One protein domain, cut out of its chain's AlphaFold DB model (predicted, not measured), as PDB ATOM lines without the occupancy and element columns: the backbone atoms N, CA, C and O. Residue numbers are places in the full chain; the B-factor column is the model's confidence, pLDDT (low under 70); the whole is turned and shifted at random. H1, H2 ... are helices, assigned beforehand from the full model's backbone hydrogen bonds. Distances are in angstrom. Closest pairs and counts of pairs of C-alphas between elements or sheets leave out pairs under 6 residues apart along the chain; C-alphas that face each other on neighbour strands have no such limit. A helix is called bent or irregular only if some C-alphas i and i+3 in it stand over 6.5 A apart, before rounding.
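Overview. This is residues 2 to 42 of the 393 residues of an uncharacterized protein of Gammaproteobacteria bacterium (UniProt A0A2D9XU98). Two helices, H1 and then the longer H2, meet near their ends at a wide open corner, and nothing packs in the space between their far ends. H2 curves further at a kink near residue 34. The printed part has 41 residues with two named helices and no named strand, and its class is all helix. It is extended, with a radius of gyration of the C-alphas of 16.2 A and spans of 49 by 19 by 8 A.

Along the chain. H1, residues 2 to 16, begins at C-alpha 2 at (-26.079, -16.951, -23.121) and measures 21.3 A. H2, residues 18 to 40, measures 30.5 A and ends at C-alpha 40 at (-34.474, 26.953, -12.059). H2 is irregular, but only just: C-alphas 31 and 34 are 6.9 A apart. Its kink near residue 34 is 44 degrees.

Arrangement. A tight link of one residue, Asn 17, joins H1 to H2. The helices are close but not clearly touching; their closest C-alphas, those of Ile 14 and Ile 21, are 7.8 A apart. Their lines are about perpendicular, at 77 degrees. Every O i to N i+4 pair is within hydrogen-bond range in H1, and 17 of 19 in H2.

Size, cuts and confidence. The two C-alphas farthest apart, those of Phe 2 and Phe 41, are 49.6 A apart. Residues 2 to 42 stand free. The printed part has no cut. The mean pLDDT of the printed part is 80.3, and residues 2 to 8 are under 70.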
ATOM      1  N   PHE A   2     -27.026 -17.685 -23.993       30.20
ATOM      2  CA  PHE A   2     -26.079 -16.951 -23.121       30.20
ATOM      3  C   PHE A   2     -26.575 -15.566 -22.645       30.20
ATOM      4  O   PHE A   2     -26.440 -15.230 -21.471       30.20
ATOM      5  N   GLY A   3     -27.225 -14.788 -23.521       35.56
ATOM      6  CA  GLY A   3     -27.756 -13.462 -23.168       35.56
ATOM      7  C   GLY A   3     -28.951 -13.476 -22.204       35.56
ATOM      8  O   GLY A   3     -29.116 -12.536 -21.437       35.56
ATOM      9  N   LEU A   4     -29.764 -14.542 -22.191       38.66
ATOM     10  CA  LEU A   4     -30.909 -14.677 -21.273       38.66
ATOM     11  C   LEU A   4     -30.458 -15.017 -19.845       38.66
ATOM     12  O   LEU A   4     -31.019 -14.484 -18.890       38.66
ATOM     13  N   LYS A   5     -29.405 -15.833 -19.703       42.84
ATOM     14  CA  LYS A   5     -28.822 -16.194 -18.403       42.84
ATOM     15  C   LYS A   5     -28.187 -14.980 -17.709       42.84
ATOM     16  O   LYS A   5     -28.524 -14.691 -16.567       42.84
ATOM     17  N   TYR A   6     -27.396 -14.189 -18.440       53.88
ATOM     18  CA  TYR A   6     -26.836 -12.929 -17.928       53.88
ATOM     19  C   TYR A   6     -27.909 -11.876 -17.603       53.88
ATOM     20  O   TYR A   6     -27.772 -11.129 -16.638       53.88
ATOM     21  N   LYS A   7     -29.002 -11.819 -18.378       54.81
ATOM     22  CA  LYS A   7     -30.113 -10.886 -18.126       54.81
ATOM     23  C   LYS A   7     -30.840 -11.199 -16.809       54.81
ATOM     24  O   LYS A   7     -31.175 -10.272 -16.076       54.81
ATOM     25  N   LEU A   8     -31.028 -12.484 -16.493       62.12
ATOM     26  CA  LEU A   8     -31.590 -12.937 -15.214       62.12
ATOM     27  C   LEU A   8     -30.642 -12.648 -14.040       62.12
ATOM     28  O   LEU A   8     -31.093 -12.199 -12.991       62.12
ATOM     29  N   GLU A   9     -29.333 -12.823 -14.223       73.50
ATOM     30  CA  GLU A   9     -28.335 -12.521 -13.186       73.50
ATOM     31  C   GLU A   9     -28.239 -11.021 -12.874       73.50
ATOM     32  O   GLU A   9     -28.185 -10.649 -11.702       73.50
ATOM     33  N   ILE A  10     -28.299 -10.148 -13.886       72.25
ATOM     34  CA  ILE A  10     -28.347  -8.689 -13.686       72.25
ATOM     35  C   ILE A  10     -29.625  -8.285 -12.946       72.25
ATOM     36  O   ILE A  10     -29.569  -7.491 -12.009       72.25
ATOM     37  N   PHE A  11     -30.776  -8.831 -13.339       76.19
ATOM     38  CA  PHE A  11     -32.047  -8.518 -12.690       76.19
ATOM     39  C   PHE A  11     -32.052  -8.964 -11.221       76.19
ATOM     40  O   PHE A  11     -32.383  -8.178 -10.333       76.19
ATOM     41  N   ASN A  12     -31.567 -10.177 -10.950       82.56
ATOM     42  CA  ASN A  12     -31.394 -10.685  -9.592       82.56
ATOM     43  C   ASN A  12     -30.393  -9.848  -8.784       82.56
ATOM     44  O   ASN A  12     -30.624  -9.592  -7.604       82.56
ATOM     45  N   PHE A  13     -29.307  -9.376  -9.403       80.88
ATOM     46  CA  PHE A  13     -28.355  -8.469  -8.764       80.88
ATOM     47  C   PHE A  13     -28.999  -7.128  -8.392       80.88
ATOM     48  O   PHE A  13     -28.784  -6.650  -7.278       80.88
ATOM     49  N   ILE A  14     -29.795  -6.538  -9.291       82.62
ATOM     50  CA  ILE A  14     -30.511  -5.280  -9.041       82.62
ATOM     51  C   ILE A  14     -31.492  -5.453  -7.884       82.62
ATOM     52  O   ILE A  14     -31.471  -4.638  -6.970       82.62
ATOM     53  N   ILE A  15     -32.294  -6.522  -7.880       86.75
ATOM     54  CA  ILE A  15     -33.235  -6.810  -6.786       86.75
ATOM     55  C   ILE A  15     -32.479  -6.995  -5.468       86.75
ATOM     56  O   ILE A  15     -32.812  -6.365  -4.467       86.75
ATOM     57  N   LYS A  16     -31.414  -7.804  -5.474       93.00
ATOM     58  CA  LYS A  16     -30.607  -8.083  -4.279       93.00
ATOM     59  C   LYS A  16     -29.955  -6.824  -3.700       93.00
ATOM     60  O   LYS A  16     -29.789  -6.730  -2.490       93.00
ATOM     61  N   ASN A  17     -29.589  -5.862  -4.546       89.50
ATOM     62  CA  ASN A  17     -28.921  -4.621  -4.145       89.50
ATOM     63  C   ASN A  17     -29.840  -3.395  -4.201       89.50
ATOM     64  O   ASN A  17     -29.353  -2.265  -4.153       89.50
ATOM     65  N   PHE A  18     -31.155  -3.589  -4.296       89.50
ATOM     66  CA  PHE A  18     -32.105  -2.514  -4.573       89.50
ATOM     67  C   PHE A  18     -32.026  -1.372  -3.551       89.50
ATOM     68  O   PHE A  18     -31.969  -0.206  -3.935       89.50
ATOM     69  N   SER A  19     -31.904  -1.705  -2.260       89.12
ATOM     70  CA  SER A  19     -31.728  -0.717  -1.185       89.12
ATOM     71  C   SER A  19     -30.474   0.144  -1.380       89.12
ATOM     72  O   SER A  19     -30.527   1.363  -1.231       89.12
ATOM     73  N   ASN A  20     -29.352  -0.467  -1.771       89.12
ATOM     74  CA  ASN A  20     -28.098   0.251  -2.014       89.12
ATOM     75  C   ASN A  20     -28.210   1.160  -3.244       89.12
ATOM     76  O   ASN A  20     -27.712   2.283  -3.232       89.12
ATOM     77  N   ILE A  21     -28.895   0.695  -4.293       89.12
ATOM     78  CA  ILE A  21     -29.144   1.487  -5.502       89.12
ATOM     79  C   ILE A  21     -30.016   2.703  -5.172       89.12
ATOM     80  O   ILE A  21     -29.683   3.812  -5.585       89.12
ATOM     81  N   ILE A  22     -31.091   2.526  -4.395       91.75
ATOM     82  CA  ILE A  22     -31.935   3.640  -3.943       91.75
ATOM     83  C   ILE A  22     -31.123   4.629  -3.112       91.75
ATOM     84  O   ILE A  22     -31.202   5.829  -3.360       91.75
ATOM     85  N   PHE A  23     -30.320   4.149  -2.161       92.50
ATOM     86  CA  PHE A  23     -29.493   5.019  -1.327       92.50
ATOM     87  C   PHE A  23     -28.529   5.867  -2.170       92.50
ATOM     88  O   PHE A  23     -28.433   7.080  -1.977       92.50
ATOM     89  N   LEU A  24     -27.880   5.258  -3.170       88.75
ATOM     90  CA  LEU A  24     -27.022   5.970  -4.121       88.75
ATOM     91  C   LEU A  24     -27.799   6.998  -4.955       88.75
ATOM     92  O   LEU A  24     -27.305   8.105  -5.162       88.75
ATOM     93  N   LEU A  25     -29.009   6.663  -5.413       90.69
ATOM     94  CA  LEU A  25     -29.863   7.582  -6.172       90.69
ATOM     95  C   LEU A  25     -30.322   8.772  -5.326       90.69
ATOM     96  O   LEU A  25     -30.260   9.904  -5.797       90.69
ATOM     97  N   ILE A  26     -30.741   8.542  -4.079       93.25
ATOM     98  CA  ILE A  26     -31.130   9.612  -3.149       93.25
ATOM     99  C   ILE A  26     -29.930  10.513  -2.860       93.25
ATOM    100  O   ILE A  26     -30.053  11.732  -2.957       93.25
ATOM    101  N   GLY A  27     -28.762   9.927  -2.575       93.56
ATOM    102  CA  GLY A  27     -27.525  10.683  -2.390       93.56
ATOM    103  C   GLY A  27     -27.207  11.546  -3.610       93.56
ATOM    104  O   GLY A  27     -26.987  12.748  -3.479       93.56
ATOM    105  N   PHE A  28     -27.271  10.965  -4.811       90.25
ATOM    106  CA  PHE A  28     -27.081  11.699  -6.061       90.25
ATOM    107  C   PHE A  28     -28.069  12.863  -6.213       90.25
ATOM    108  O   PHE A  28     -27.648  13.974  -6.527       90.25
ATOM    109  N   LEU A  29     -29.363  12.641  -5.962       91.94
ATOM    110  CA  LEU A  29     -30.386  13.685  -6.059       91.94
ATOM    111  C   LEU A  29     -30.155  14.812  -5.048       91.94
ATOM    112  O   LEU A  29     -30.285  15.979  -5.410       91.94
ATOM    113  N   LEU A  30     -29.758  14.484  -3.815       94.38
ATOM    114  CA  LEU A  30     -29.456  15.466  -2.774       94.38
ATOM    115  C   LEU A  30     -28.263  16.348  -3.172       94.38
ATOM    116  O   LEU A  30     -28.345  17.570  -3.068       94.38
ATOM    117  N   PHE A  31     -27.193  15.757  -3.713       91.06
ATOM    118  CA  PHE A  31     -26.044  16.518  -4.222       91.06
ATOM    119  C   PHE A  31     -26.345  17.283  -5.518       91.06
ATOM    120  O   PHE A  31     -25.744  18.328  -5.768       91.06
ATOM    121  N   ALA A  32     -27.278  16.801  -6.341       91.25
ATOM    122  CA  ALA A  32     -27.714  17.486  -7.555       91.25
ATOM    123  C   ALA A  32     -28.689  18.644  -7.271       91.25
ATOM    124  O   ALA A  32     -28.819  19.548  -8.102       91.25
ATOM    125  N   LEU A  33     -29.358  18.650  -6.112       92.94
ATOM    126  CA  LEU A  33     -30.420  19.602  -5.789       92.94
ATOM    127  C   LEU A  33     -29.974  21.076  -5.852       92.94
ATOM    128  O   LEU A  33     -30.671  21.851  -6.510       92.94
ATOM    129  N   PRO A  34     -28.821  21.496  -5.287       91.75
ATOM    130  CA  PRO A  34     -28.363  22.882  -5.414       91.75
ATOM    131  C   PRO A  34     -28.182  23.321  -6.873       91.75
ATOM    132  O   PRO A  34     -28.489  24.460  -7.226       91.75
ATOM    133  N   PHE A  35     -27.740  22.412  -7.748       83.88
ATOM    134  CA  PHE A  35     -27.600  22.690  -9.177       83.88
ATOM    135  C   PHE A  35     -28.959  22.815  -9.864       83.88
ATOM    136  O   PHE A  35     -29.136  23.706 -10.689       83.88
ATOM    137  N   ALA A  36     -29.924  21.962  -9.510       86.19
ATOM    138  CA  ALA A  36     -31.285  22.047 -10.031       86.19
ATOM    139  C   ALA A  36     -31.972  23.360  -9.619       86.19
ATOM    140  O   ALA A  36     -32.579  24.019 -10.462       86.19
ATOM    141  N   ILE A  37     -31.808  23.779  -8.359       89.88
ATOM    142  CA  ILE A  37     -32.299  25.067  -7.849       89.88
ATOM    143  C   ILE A  37     -31.652  26.221  -8.619       89.88
ATOM    144  O   ILE A  37     -32.359  27.094  -9.119       89.88
ATOM    145  N   ASN A  38     -30.325  26.205  -8.777       85.50
ATOM    146  CA  ASN A  38     -29.618  27.243  -9.524       85.50
ATOM    147  C   ASN A  38     -30.120  27.323 -10.973       85.50
ATOM    148  O   ASN A  38     -30.433  28.407 -11.446       85.50
ATOM    149  N   LEU A  39     -30.289  26.181 -11.650       81.69
ATOM    150  CA  LEU A  39     -30.833  26.118 -13.011       81.69
ATOM    151  C   LEU A  39     -32.272  26.644 -13.115       81.69
ATOM    152  O   LEU A  39     -32.623  27.203 -14.153       81.69
ATOM    153  N   TYR A  40     -33.095  26.464 -12.080       86.69
ATOM    154  CA  TYR A  40     -34.474  26.953 -12.059       86.69
ATOM    155  C   TYR A  40     -34.550  28.480 -11.938       86.69
ATOM    156  O   TYR A  40     -35.308  29.117 -12.664       86.69
ATOM    157  N   PHE A  41     -33.732  29.074 -11.065       87.50
ATOM    158  CA  PHE A  41     -33.679  30.530 -10.859       87.50
ATOM    159  C   PHE A  41     -32.762  31.263 -11.847       87.50
ATOM    160  O   PHE A  41     -32.510  32.460 -11.715       87.50
ATOM    161  N   HIS A  42     -32.235  30.547 -12.835       85.88
ATOM    162  CA  HIS A  42     -31.232  31.063 -13.744       85.88
ATOM    163  C   HIS A  42     -31.813  31.991 -14.820       85.88
ATOM    164  O   HIS A  42     -32.823  31.668 -15.442       85.88
TER     165      HIS A  42